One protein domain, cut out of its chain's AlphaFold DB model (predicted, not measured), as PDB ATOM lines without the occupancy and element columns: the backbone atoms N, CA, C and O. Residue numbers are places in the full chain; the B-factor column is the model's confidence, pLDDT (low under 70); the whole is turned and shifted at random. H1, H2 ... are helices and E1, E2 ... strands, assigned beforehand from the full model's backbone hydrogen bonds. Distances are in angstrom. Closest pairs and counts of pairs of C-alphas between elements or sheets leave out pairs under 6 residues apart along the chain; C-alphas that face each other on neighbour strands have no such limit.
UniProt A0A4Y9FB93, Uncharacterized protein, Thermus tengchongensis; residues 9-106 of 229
ATOM      1  N   GLN A   9     -38.208 136.928  30.638       45.66
ATOM      2  CA  GLN A   9     -37.377 136.543  31.795       45.66
ATOM      3  C   GLN A   9     -38.154 136.492  33.121       45.66
ATOM      4  O   GLN A   9     -37.876 135.657  33.981       45.66
ATOM      5  N   GLY A  10     -39.157 137.361  33.286       53.66
ATOM      6  CA  GLY A  10     -39.969 137.419  34.505       53.66
ATOM      7  C   GLY A  10     -40.904 136.217  34.674       53.66
ATOM      8  O   GLY A  10     -41.135 135.781  35.802       53.66
ATOM      9  N   SER A  11     -41.418 135.657  33.572       61.50
ATOM     10  CA  SER A  11     -42.282 134.468  33.596       61.50
ATOM     11  C   SER A  11     -41.506 133.195  33.911       61.50
ATOM     12  O   SER A  11     -42.005 132.339  34.647       61.50
ATOM     13  N   ASP A  12     -40.286 133.096  33.384       78.19
ATOM     14  CA  ASP A  12     -39.519 131.853  33.376       78.19
ATOM     15  C   ASP A  12     -38.781 131.642  34.705       78.19
ATOM     16  O   ASP A  12     -38.781 130.533  35.244       78.19
ATOM     17  N   LEU A  13     -38.263 132.716  35.313       82.38
ATOM     18  CA  LEU A  13     -37.754 132.675  36.686       82.38
ATOM     19  C   LEU A  13     -38.882 132.345  37.673       82.38
ATOM     20  O   LEU A  13     -38.734 131.472  38.526       82.38
ATOM     21  N   ALA A  14     -40.047 132.985  37.528       82.06
ATOM     22  CA  ALA A  14     -41.201 132.705  38.379       82.06
ATOM     23  C   ALA A  14     -41.684 131.247  38.255       82.06
ATOM     24  O   ALA A  14     -42.174 130.680  39.231       82.06
ATOM     25  N   ALA A  15     -41.538 130.622  37.082       85.81
ATOM     26  CA  ALA A  15     -41.833 129.202  36.897       85.81
ATOM     27  C   ALA A  15     -40.869 128.300  37.678       85.81
ATOM     28  O   ALA A  15     -41.325 127.345  38.309       85.81
ATOM     29  N   ALA A  16     -39.574 128.631  37.703       88.25
ATOM     30  CA  ALA A  16     -38.594 127.903  38.504       88.25
ATOM     31  C   ALA A  16     -38.895 128.010  40.007       88.25
ATOM     32  O   ALA A  16     -38.854 127.002  40.709       88.25
ATOM     33  N   PHE A  17     -39.278 129.196  40.489       87.44
ATOM     34  CA  PHE A  17     -39.700 129.389  41.880       87.44
ATOM     35  C   PHE A  17     -40.926 128.548  42.245       87.44
ATOM     36  O   PHE A  17     -40.871 127.808  43.223       87.44
ATOM     37  N   ARG A  18     -41.984 128.573  41.421       86.50
ATOM     38  CA  ARG A  18     -43.174 127.727  41.634       86.50
ATOM     39  C   ARG A  18     -42.838 126.239  41.639       86.50
ATOM     40  O   ARG A  18     -43.389 125.486  42.429       86.50
ATOM     41  N   TYR A  19     -41.930 125.810  40.764       89.81
ATOM     42  CA  TYR A  19     -41.493 124.419  40.728       89.81
ATOM     43  C   TYR A  19     -40.763 124.015  42.015       89.81
ATOM     44  O   TYR A  19     -41.025 122.947  42.565       89.81
ATOM     45  N   VAL A  20     -39.866 124.866  42.518       90.75
ATOM     46  CA  VAL A  20     -39.174 124.624  43.794       90.75
ATOM     47  C   VAL A  20     -40.157 124.635  44.963       90.75
ATOM     48  O   VAL A  20     -40.033 123.815  45.865       90.75
ATOM     49  N   GLU A  21     -41.160 125.506  44.927       88.50
ATOM     50  CA  GLU A  21     -42.225 125.563  45.927       88.50
ATOM     51  C   GLU A  21     -43.046 124.272  45.959       88.50
ATOM     52  O   GLU A  21     -43.161 123.658  47.020       88.50
ATOM     53  N   SER A  22     -43.502 123.785  44.799       87.88
ATOM     54  CA  SER A  22     -44.174 122.481  44.700       87.88
ATOM     55  C   SER A  22     -43.266 121.324  45.114       87.88
ATOM     56  O   SER A  22     -43.728 120.355  45.703       87.88
ATOM     57  N   LEU A  23     -41.958 121.420  44.842       91.31
ATOM     58  CA  LEU A  23     -40.998 120.397  45.247       91.31
ATOM     59  C   LEU A  23     -40.860 120.347  46.769       91.31
ATOM     60  O   LEU A  23     -40.842 119.259  47.326       91.31
ATOM     61  N   LEU A  24     -40.731 121.494  47.439       90.38
ATOM     62  CA  LEU A  24     -40.503 121.540  48.883       90.38
ATOM     63  C   LEU A  24     -41.770 121.270  49.688       90.38
ATOM     64  O   LEU A  24     -41.728 120.485  50.630       90.38
ATOM     65  N   PHE A  25     -42.881 121.909  49.333       86.25
ATOM     66  CA  PHE A  25     -44.101 121.867  50.143       86.25
ATOM     67  C   PHE A  25     -45.144 120.880  49.622       86.25
ATOM     68  O   PHE A  25     -46.087 120.550  50.339       86.25
ATOM     69  N   GLY A  26     -44.954 120.376  48.404       82.75
ATOM     70  CA  GLY A  26     -45.927 119.533  47.731       82.75
ATOM     71  C   GLY A  26     -47.018 120.344  47.047       82.75
ATOM     72  O   GLY A  26     -47.112 121.567  47.164       82.75
ATOM     73  N   ASP A  27     -47.856 119.626  46.319       81.62
ATOM     74  CA  ASP A  27     -49.064 120.129  45.683       81.62
ATOM     75  C   ASP A  27     -50.200 119.101  45.843       81.62
ATOM     76  O   ASP A  27     -50.099 118.155  46.625       81.62
ATOM     77  N   MET A  28     -51.319 119.288  45.137       73.94
ATOM     78  CA  MET A  28     -52.449 118.353  45.226       73.94
ATOM     79  C   MET A  28     -52.153 116.966  44.633       73.94
ATOM     80  O   MET A  28     -52.908 116.032  44.891       73.94
ATOM     81  N   GLU A  29     -51.095 116.818  43.833       77.31
ATOM     82  CA  GLU A  29     -50.752 115.570  43.151       77.31
ATOM     83  C   GLU A  29     -49.567 114.846  43.801       77.31
ATOM     84  O   GLU A  29     -49.461 113.622  43.682       77.31
ATOM     85  N   ARG A  30     -48.657 115.570  44.466       77.69
ATOM     86  CA  ARG A  30     -47.423 115.011  45.030       77.69
ATOM     87  C   ARG A  30     -47.097 115.585  46.409       77.69
ATOM     88  O   ARG A  30     -47.157 116.799  46.595       77.69
ATOM     89  N   PRO A  31     -46.673 114.733  47.364       84.06
ATOM     90  CA  PRO A  31     -46.175 115.215  48.645       84.06
ATOM     91  C   PRO A  31     -44.882 116.018  48.459       84.06
ATOM     92  O   PRO A  31     -44.107 115.764  47.532       84.06
ATOM     93  N   GLY A  32     -44.657 116.972  49.362       88.88
ATOM     94  CA  GLY A  32     -43.429 117.758  49.402       88.88
ATOM     95  C   GLY A  32     -42.208 116.925  49.770       88.88
ATOM     96  O   GLY A  32     -42.314 115.845  50.353       88.88
ATOM     97  N   LEU A  33     -41.034 117.450  49.428       92.50
ATOM     98  CA  LEU A  33     -39.743 116.857  49.738       92.50
ATOM     99  C   LEU A  33     -39.608 116.700  51.251       92.50
ATOM    100  O   LEU A  33     -39.604 117.690  51.975       92.50
ATOM    101  N   THR A  34     -39.444 115.479  51.744       93.19
ATOM    102  CA  THR A  34     -39.193 115.268  53.173       93.19
ATOM    103  C   THR A  34     -37.710 115.422  53.509       93.19
ATOM    104  O   THR A  34     -36.849 115.380  52.626       93.19
ATOM    105  N   LEU A  35     -37.381 115.544  54.801       91.19
ATOM    106  CA  LEU A  35     -35.990 115.464  55.262       91.19
ATOM    107  C   LEU A  35     -35.306 114.175  54.776       91.19
ATOM    108  O   LEU A  35     -34.193 114.225  54.262       91.19
ATOM    109  N   TYR A  36     -36.003 113.040  54.867       92.44
ATOM    110  CA  TYR A  36     -35.492 111.746  54.417       92.44
ATOM    111  C   TYR A  36     -35.206 111.723  52.908       92.44
ATOM    112  O   TYR A  36     -34.179 111.204  52.466       92.44
ATOM    113  N   ASP A  37     -36.087 112.315  52.101       93.75
ATOM    114  CA  ASP A  37     -35.872 112.413  50.657       93.75
ATOM    115  C   ASP A  37     -34.663 113.293  50.334       93.75
ATOM    116  O   ASP A  37     -33.835 112.920  49.499       93.75
ATOM    117  N   LEU A  38     -34.520 114.430  51.022       93.69
ATOM    118  CA  LEU A  38     -33.365 115.309  50.863       93.69
ATOM    119  C   LEU A  38     -32.064 114.586  51.221       93.69
ATOM    120  O   LEU A  38     -31.130 114.614  50.422       93.69
ATOM    121  N   GLU A  39     -32.012 113.905  52.369       93.38
ATOM    122  CA  GLU A  39     -30.852 113.118  52.809       93.38
ATOM    123  C   GLU A  39     -30.435 112.093  51.746       93.38
ATOM    124  O   GLU A  39     -29.255 111.998  51.397       93.38
ATOM    125  N   ARG A  40     -31.403 111.389  51.144       93.75
ATOM    126  CA  ARG A  40     -31.140 110.450  50.044       93.75
ATOM    127  C   ARG A  40     -30.612 111.138  48.789       93.75
ATOM    128  O   ARG A  40     -29.684 110.612  48.175       93.75
ATOM    129  N   LEU A  41     -31.175 112.286  48.406       93.69
ATOM    130  CA  LEU A  41     -30.730 113.049  47.232       93.69
ATOM    131  C   LEU A  41     -29.282 113.518  47.382       93.69
ATOM    132  O   LEU A  41     -28.476 113.394  46.456       93.69
ATOM    133  N   VAL A  42     -28.940 114.042  48.555       91.62
ATOM    134  CA  VAL A  42     -27.597 114.564  48.810       91.62
ATOM    135  C   VAL A  42     -26.595 113.449  49.134       91.62
ATOM    136  O   VAL A  42     -25.398 113.617  48.898       91.62
ATOM    137  N   GLY A  43     -27.067 112.273  49.560       89.56
ATOM    138  CA  GLY A  43     -26.253 111.104  49.902       89.56
ATOM    139  C   GLY A  43     -25.792 111.079  51.361       89.56
ATOM    140  O   GLY A  43     -24.717 110.554  51.655       89.56
ATOM    141  N   TYR A  44     -26.570 111.667  52.268       88.75
ATOM    142  CA  TYR A  44     -26.361 111.584  53.711       88.75
ATOM    143  C   TYR A  44     -26.840 110.220  54.247       88.75
ATOM    144  O   TYR A  44     -27.838 109.697  53.750       88.75
ATOM    145  N   PRO A  45     -26.163 109.615  55.242       88.25
ATOM    146  CA  PRO A  45     -24.911 110.044  55.882       88.25
ATOM    147  C   PRO A  45     -23.625 109.599  55.161       88.25
ATOM    148  O   PRO A  45     -22.528 109.946  55.587       88.25
ATOM    149  N   ALA A  46     -23.725 108.849  54.058       86.81
ATOM    150  CA  ALA A  46     -22.577 108.216  53.401       86.81
ATOM    151  C   ALA A  46     -21.507 109.198  52.876       86.81
ATOM    152  O   ALA A  46     -20.331 108.847  52.819       86.81
ATOM    153  N   LYS A  47     -21.893 110.423  52.496       82.69
ATOM    154  CA  LYS A  47     -20.973 111.463  51.997       82.69
ATOM    155  C   LYS A  47     -20.338 112.341  53.085       82.69
ATOM    156  O   LYS A  47     -19.623 113.285  52.752       82.69
ATOM    157  N   GLY A  48     -20.557 112.029  54.361       80.19
ATOM    158  CA  GLY A  48     -19.970 112.757  55.486       80.19
ATOM    159  C   GLY A  48     -20.809 113.943  55.968       80.19
ATOM    160  O   GLY A  48     -22.006 114.031  55.708       80.19
ATOM    161  N   GLU A  49     -20.167 114.834  56.728       71.38
ATOM    162  CA  GLU A  49     -20.846 115.793  57.615       71.38
ATOM    163  C   GLU A  49     -21.023 117.212  57.044       71.38
ATOM    164  O   GLU A  49     -21.652 118.051  57.686       71.38
ATOM    165  N   GLY A  50     -20.418 117.510  55.890       64.88
ATOM    166  CA  GLY A  50     -20.368 118.867  55.333       64.88
ATOM    167  C   GLY A  50     -21.697 119.338  54.737       64.88
ATOM    168  O   GLY A  50     -22.649 118.559  54.684       64.88
ATOM    169  N   PRO A  51     -21.771 120.585  54.227       80.06
ATOM    170  CA  PRO A  51     -22.902 120.967  53.403       80.06
ATOM    171  C   PRO A  51     -22.935 120.074  52.165       80.06
ATOM    172  O   PRO A  51     -22.074 120.161  51.285       80.06
ATOM    173  N   LEU A  52     -23.912 119.177  52.110       88.38
ATOM    174  CA  LEU A  52     -24.059 118.247  51.005       88.38
ATOM    175  C   LEU A  52     -24.892 118.918  49.920       88.38
ATOM    176  O   LEU A  52     -26.017 119.348  50.160       88.38
ATOM    177  N   ALA A  53     -24.327 119.015  48.720       92.06
ATOM    178  CA  ALA A  53     -24.970 119.686  47.602       92.06
ATOM    179  C   ALA A  53     -25.631 118.685  46.646       92.06
ATOM    180  O   ALA A  53     -25.039 117.666  46.277       92.06
ATOM    181  N   TYR A  54     -26.826 119.024  46.171       94.44
ATOM    182  CA  TYR A  54     -27.504 118.343  45.074       94.44
ATOM    183  C   TYR A  54     -27.995 119.367  44.051       94.44
ATOM    184  O   TYR A  54     -28.671 120.330  44.399       94.44
ATOM    185  N   THR A  55     -27.650 119.179  42.778       95.00
ATOM    186  CA  THR A  55     -28.154 120.030  41.687       95.00
ATOM    187  C   THR A  55     -29.349 119.345  41.045       95.00
ATOM    188  O   THR A  55     -29.235 118.198  40.613       95.00
ATOM    189  N   LEU A  56     -30.486 120.041  40.964       94.38
ATOM    190  CA  LEU A  56     -31.675 119.495  40.320       94.38
ATOM    191  C   LEU A  56     -31.401 119.233  38.828       94.38
ATOM    192  O   LEU A  56     -30.786 120.069  38.155       94.38
ATOM    193  N   PRO A  57     -31.867 118.096  38.281       92.38
ATOM    194  CA  PRO A  57     -31.734 117.810  36.862       92.38
ATOM    195  C   PRO A  57     -32.539 118.815  36.035       92.38
ATOM    196  O   PRO A  57     -33.588 119.304  36.459       92.38
ATOM    197  N   ARG A  58     -32.068 119.102  34.818       87.62
ATOM    198  CA  ARG A  58     -32.772 120.016  33.911       87.62
ATOM    199  C   ARG A  58     -34.162 119.476  33.573       87.62
ATOM    200  O   ARG A  58     -34.313 118.320  33.190       87.62
ATOM    201  N   SER A  59     -35.164 120.344  33.662       86.81
ATOM    202  CA  SER A  59     -36.551 120.065  33.287       86.81
ATOM    203  C   SER A  59     -37.146 121.270  32.555       86.81
ATOM    204  O   SER A  59     -36.572 122.361  32.579       86.81
ATOM    205  N   LYS A  60     -38.306 121.099  31.906       84.56
ATOM    206  CA  LYS A  60     -38.996 122.215  31.229       84.56
ATOM    207  C   LYS A  60     -39.287 123.371  32.195       84.56
ATOM    208  O   LYS A  60     -39.064 124.522  31.833       84.56
ATOM    209  N   SER A  61     -39.687 123.059  33.428       83.50
ATOM    210  CA  SER A  61     -39.985 124.040  34.482       83.50
ATOM    211  C   SER A  61     -38.753 124.791  35.000       83.50
ATOM    212  O   SER A  61     -38.900 125.821  35.646       83.50
ATOM    213  N   LEU A  62     -37.546 124.299  34.701       88.75
ATOM    214  CA  LEU A  62     -36.265 124.907  35.080       88.75
ATOM    215  C   LEU A  62     -35.511 125.508  33.881       88.75
ATOM    216  O   LEU A  62     -34.348 125.871  34.005       88.75
ATOM    217  N   SER A  63     -36.145 125.609  32.710       85.38
ATOM    218  CA  SER A  63     -35.502 126.138  31.494       85.38
ATOM    219  C   SER A  63     -35.142 127.629  31.583       85.38
ATOM    220  O   SER A  63     -34.210 128.070  30.913       85.38
ATOM    221  N   GLY A  64     -35.836 128.378  32.445       83.56
ATOM    222  CA  GLY A  64     -35.616 129.803  32.708       83.56
ATOM    223  C   GLY A  64     -34.448 130.147  33.626       83.56
ATOM    224  O   GLY A  64     -34.250 131.319  33.933       83.56
ATOM    225  N   VAL A  65     -33.715 129.150  34.121       89.69
ATOM    226  CA  VAL A  65     -32.657 129.314  35.126       89.69
ATOM    227  C   VAL A  65     -31.442 128.470  34.745       89.69
ATOM    228  O   VAL A  65     -31.558 127.455  34.057       89.69
ATOM    229  N   ARG A  66     -30.244 128.876  35.168       90.00
ATOM    230  CA  ARG A  66     -29.006 128.117  34.919       90.00
ATOM    231  C   ARG A  66     -28.963 126.827  35.717       90.00
ATOM    232  O   ARG A  66     -28.556 125.790  35.185       90.00
ATOM    233  N   ALA A  67     -29.334 126.916  36.989       92.88
ATOM    234  CA  ALA A  67     -29.289 125.804  37.918       92.88
ATOM    235  C   ALA A  67     -30.196 126.057  39.121       92.88
ATOM    236  O   ALA A  67     -30.408 127.197  39.530       92.88
ATOM    237  N   VAL A  68     -30.659 124.962  39.718       94.69
ATOM    238  CA  VAL A  68     -31.222 124.959  41.067       94.69
ATOM    239  C   VAL A  68     -30.409 123.989  41.906       94.69
ATOM    240  O   VAL A  68     -30.221 122.837  41.504       94.69
ATOM    241  N   ARG A  69     -29.899 124.449  43.047       94.62
ATOM    242  CA  ARG A  69     -29.037 123.671  43.940       94.62
ATOM    243  C   ARG A  69     -29.640 123.633  45.338       94.62
ATOM    244  O   ARG A  69     -30.130 124.641  45.835       94.62
ATOM    245  N   LEU A  70     -29.603 122.459  45.949       95.00
ATOM    246  CA  LEU A  70     -29.982 122.213  47.333       95.00
ATOM    247  C   LEU A  70     -28.697 121.987  48.122       95.00
ATOM    248  O   LEU A  70     -27.912 121.116  47.749       95.00
ATOM    249  N   TYR A  71     -28.484 122.748  49.188       92.75
ATOM    250  CA  TYR A  71     -27.370 122.568  50.113       92.75
ATOM    251  C   TYR A  71     -27.922 122.148  51.467       92.75
ATOM    252  O   TYR A  71     -28.640 122.914  52.106       92.75
ATOM    253  N   TYR A  72     -27.603 120.932  51.886       92.94
ATOM    254  CA  TYR A  72     -28.095 120.342  53.121       92.94
ATOM    255  C   TYR A  72     -27.036 120.388  54.222       92.94
ATOM    256  O   TYR A  72     -25.917 119.924  54.015       92.94
ATOM    257  N   TYR A  73     -27.408 120.911  55.387       91.25
ATOM    258  CA  TYR A  73     -26.562 121.091  56.565       91.25
ATOM    259  C   TYR A  73     -27.086 120.199  57.706       91.25
ATOM    260  O   TYR A  73     -27.923 120.631  58.496       91.25
ATOM    261  N   PRO A  74     -26.616 118.942  57.827       86.00
ATOM    262  CA  PRO A  74     -27.181 117.974  58.775       86.00
ATOM    263  C   PRO A  74     -26.985 118.350  60.248       86.00
ATOM    264  O   PRO A  74     -27.767 117.941  61.104       86.00
ATOM    265  N   LYS A  75     -25.918 119.095  60.556       84.94
ATOM    266  CA  LYS A  75     -25.522 119.442  61.929       84.94
ATOM    267  C   LYS A  75     -26.036 120.793  62.411       84.94
ATOM    268  O   LYS A  75     -25.831 121.121  63.576       84.94
ATOM    269  N   ASP A  76     -26.656 121.574  61.536       82.38
ATOM    270  CA  ASP A  76     -27.170 122.890  61.886       82.38
ATOM    271  C   ASP A  76     -28.669 122.770  62.218       82.38
ATOM    272  O   ASP A  76     -29.477 122.475  61.337       82.38
ATOM    273  N   PRO A  77     -29.068 122.946  63.491       74.44
ATOM    274  CA  PRO A  77     -30.462 122.806  63.905       74.44
ATOM    275  C   PRO A  77     -31.335 124.014  63.525       74.44
ATOM    276  O   PRO A  77     -32.557 123.944  63.648       74.44
ATOM    277  N   VAL A  78     -30.732 125.129  63.103       75.81
ATOM    278  CA  VAL A  78     -31.431 126.377  62.761       75.81
ATOM    279  C   VAL A  78     -31.606 126.509  61.251       75.81
ATOM    280  O   VAL A  78     -32.617 127.042  60.793       75.81
ATOM    281  N   LEU A  79     -30.653 126.001  60.473       82.19
ATOM    282  CA  LEU A  79     -30.635 126.083  59.021       82.19
ATOM    283  C   LEU A  79     -30.183 124.748  58.443       82.19
ATOM    284  O   LEU A  79     -29.002 124.441  58.404       82.19
ATOM    285  N   GLN A  80     -31.133 123.951  57.964       89.00
ATOM    286  CA  GLN A  80     -30.844 122.607  57.456       89.00
ATOM    287  C   GLN A  80     -30.782 122.557  55.935       89.00
ATOM    288  O   GLN A  80     -30.121 121.683  55.387       89.00
ATOM    289  N   LEU A  81     -31.448 123.475  55.237       91.19
ATOM    290  CA  LEU A  81     -31.500 123.491  53.781       91.19
ATOM    291  C   LEU A  81     -31.351 124.917  53.246       91.19
ATOM    292  O   LEU A  81     -32.091 125.818  53.631       91.19
ATOM    293  N   ILE A  82     -30.442 125.097  52.291       90.81
ATOM    294  CA  ILE A  82     -30.389 126.277  51.427       90.81
ATOM    295  C   ILE A  82     -30.801 125.865  50.019       90.81
ATOM    296  O   ILE A  82     -30.188 124.981  49.421       90.81
ATOM    297  N   VAL A  83     -31.806 126.535  49.466       93.12
ATOM    298  CA  VAL A  83     -32.134 126.454  48.043       93.12
ATOM    299  C   VAL A  83     -31.513 127.641  47.327       93.12
ATOM    300  O   VAL A  83     -31.824 128.787  47.639       93.12
ATOM    301  N   GLU A  84     -30.663 127.363  46.345       92.00
ATOM    302  CA  GLU A  84     -30.122 128.340  45.407       92.00
ATOM    303  C   GLU A  84     -30.799 128.181  44.046       92.00
ATOM    304  O   GLU A  84     -30.754 127.106  43.452       92.00
ATOM    305  N   ILE A  85     -31.380 129.260  43.527       91.94
ATOM    306  CA  ILE A  85     -31.841 129.360  42.139       91.94
ATOM    307  C   ILE A  85     -30.931 130.364  41.430       91.94
ATOM    308  O   ILE A  85     -30.922 131.541  41.784       91.94
ATOM    309  N   GLU A  86     -30.143 129.906  40.460       88.06
ATOM    310  CA  GLU A  86     -29.259 130.755  39.653       88.06
ATOM    311  C   GLU A  86     -29.965 131.130  38.347       88.06
ATOM    312  O   GLU A  86     -30.266 130.249  37.542       88.06
ATOM    313  N   ASP A  87     -30.233 132.413  38.113       87.81
ATOM    314  CA  ASP A  87     -30.873 132.870  36.878       87.81
ATOM    315  C   ASP A  87     -29.926 132.839  35.661       87.81
ATOM    316  O   ASP A  87     -28.742 132.505  35.758       87.81
ATOM    317  N   LEU A  88     -30.447 133.164  34.474       83.50
ATOM    318  CA  LEU A  88     -29.662 133.164  33.233       83.50
ATOM    319  C   LEU A  88     -28.564 134.237  33.209       83.50
ATOM    320  O   LEU A  88     -27.528 134.037  32.560       83.50
ATOM    321  N   GLU A  89     -28.743 135.319  33.965       80.88
ATOM    322  CA  GLU A  89     -27.765 136.387  34.164       80.88
ATOM    323  C   GLU A  89     -26.656 136.011  35.166       80.88
ATOM    324  O   GLU A  89     -25.660 136.730  35.267       80.88
ATOM    325  N   GLY A  90     -26.778 134.873  35.861       76.88
ATOM    326  CA  GLY A  90     -25.832 134.399  36.873       76.88
ATOM    327  C   GLY A  90     -26.073 134.972  38.273       76.88
ATOM    328  O   GLY A  90     -25.198 134.860  39.134       76.88
ATOM    329  N   ARG A  91     -27.230 135.597  38.521       78.69
ATOM    330  CA  ARG A  91     -27.646 136.036  39.859       78.69
ATOM    331  C   ARG A  91     -28.173 134.840  40.642       78.69
ATOM    332  O   ARG A  91     -28.874 133.989  40.104       78.69
ATOM    333  N   LYS A  92     -27.836 134.788  41.929       82.56
ATOM    334  CA  LYS A  92     -28.194 133.694  42.834       82.56
ATOM    335  C   LYS A  92     -29.291 134.144  43.786       82.56
ATOM    336  O   LYS A  92     -29.125 135.122  44.506       82.56
ATOM    337  N   HIS A  93     -30.385 133.400  43.827       84.88
ATOM    338  CA  HIS A  93     -31.469 133.612  44.772       84.88
ATOM    339  C   HIS A  93     -31.438 132.509  45.828       84.88
ATOM    340  O   HIS A  93     -31.691 131.349  45.510       84.88
ATOM    341  N   LEU A  94     -31.112 132.875  47.069       85.00
ATOM    342  CA  LEU A  94     -30.953 131.940  48.184       85.00
ATOM    343  C   LEU A  94     -32.173 131.960  49.103       85.00
ATOM    344  O   LEU A  94     -32.679 133.027  49.453       85.00
ATOM    345  N   ARG A  95     -32.646 130.787  49.515       87.19
ATOM    346  CA  ARG A  95     -33.713 130.630  50.509       87.19
ATOM    347  C   ARG A  95     -33.289 129.611  51.546       87.19
ATOM    348  O   ARG A  95     -32.781 128.553  51.191       87.19
ATOM    349  N   HIS A  96     -33.493 129.956  52.808       87.69
ATOM    350  CA  HIS A  96     -33.090 129.145  53.946       87.69
ATOM    351  C   HIS A  96     -34.306 128.464  54.548       87.69
ATOM    352  O   HIS A  96     -35.358 129.089  54.692       87.69
ATOM    353  N   PHE A  97     -34.137 127.203  54.920       88.62
ATOM    354  CA  PHE A  97     -35.185 126.389  55.502       88.62
ATOM    355  C   PHE A  97     -34.650 125.526  56.641       88.62
ATOM    356  O   PHE A  97     -33.494 125.087  56.635       88.62
ATOM    357  N   ARG A  98     -35.536 125.233  57.587       89.50
ATOM    358  CA  ARG A  98     -35.371 124.197  58.605       89.50
ATOM    359  C   ARG A  98     -36.515 123.197  58.515       89.50
ATOM    360  O   ARG A  98     -37.603 123.532  58.049       89.50
ATOM    361  N   TRP A  99     -36.263 121.975  58.955       88.06
ATOM    362  CA  TRP A  99     -37.280 120.942  59.061       88.06
ATOM    363  C   TRP A  99     -37.955 121.028  60.429       88.06
ATOM    364  O   TRP A  99     -37.289 120.923  61.458       88.06
ATOM    365  N   ASN A 100     -39.280 121.180  60.462       84.69
ATOM    366  CA  ASN A 100     -40.026 121.270  61.725       84.69
ATOM    367  C   ASN A 100     -40.594 119.930  62.222       84.69
ATOM    368  O   ASN A 100     -41.336 119.894  63.200       84.69
ATOM    369  N   GLY A 101     -40.266 118.825  61.545       84.25
ATOM    370  CA  GLY A 101     -40.817 117.495  61.819       84.25
ATOM    371  C   GLY A 101     -41.945 117.083  60.871       84.25
ATOM    372  O   GLY A 101     -42.234 115.892  60.779       84.25
ATOM    373  N   PHE A 102     -42.532 118.028  60.134       82.62
ATOM    374  CA  PHE A 102     -43.614 117.774  59.180       82.62
ATOM    375  C   PHE A 102     -43.342 118.361  57.790       82.62
ATOM    376  O   PHE A 102     -43.581 117.694  56.787       82.62
ATOM    377  N   THR A 103     -42.843 119.595  57.721       86.94
ATOM    378  CA  THR A 103     -42.557 120.307  56.471       86.94
ATOM    379  C   THR A 103     -41.325 121.203  56.616       86.94
ATOM    380  O   THR A 103     -40.786 121.391  57.713       86.94
ATOM    381  N   TRP A 104     -40.878 121.762  55.494       86.44
ATOM    382  CA  TRP A 104     -39.890 122.833  55.486       86.44
ATOM    383  C   TRP A 104     -40.536 124.147  55.916       86.44
ATOM    384  O   TRP A 104     -41.640 124.488  55.497       86.44
ATOM    385  N   GLU A 105     -39.823 124.920  56.716       82.94
ATOM    386  CA  GLU A 105     -40.234 126.262  57.119       82.94
ATOM    387  C   GLU A 105     -39.038 127.205  57.138       82.94
ATOM    388  O   GLU A 105     -37.886 126.763  57.145       82.94
ATOM    389  N   THR A 106     -39.293 128.510  57.131       80.19
ATOM    390  CA  THR A 106     -38.217 129.490  57.305       80.19
ATOM    391  C   THR A 106     -37.627 129.393  58.714       80.19
ATOM    392  O   THR A 106     -38.326 129.001  59.652       80.19
TER     393      THR A 106
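Overview. This is residues 9 to 106 of the 229 residues of an uncharacterized protein of Thermus tengchongensis (UniProt A0A4Y9FB93). One twisted sheet of four strands has two helices over one face, long H1 along the strands and short H2 slantwise. It is a meander, each strand the antiparallel neighbour of the one before, in the order E1 E2 E3 E4. The printed part has 98 residues, H1 and H2 preceding the strands; its class is mixed, and it is compact, with a radius of gyration of the C-alphas of 13.3 A and spans of 37 by 31 by 22 A.

Arrangement. E2, residues 65 to 72, and E3, residues 81 to 87, form a hairpin, with N 69 and O 84 2.8 A apart. H1, residues 9 to 25, is over E3 at a height over the sheet of 9.7 A; its C-alpha 13 is 6.9 A from C-alpha 87, their closest. H2, residues 35 to 42, is on the same face. Every O i to N i+4 pair in H1 and H2 is within hydrogen-bond range.

Along the chain. H1, 24.4 A long, begins at C-alpha 9 (-37.377, 136.543, 31.795). E1 is residues 52 to 55; E4, residues 92 to 99, 22.5 A, ends at (-37.280, 120.942, 59.061).

Size, cuts and confidence. The printed part has no cut and no long link. Residues 9 to 11 and 50 have pLDDT under 70.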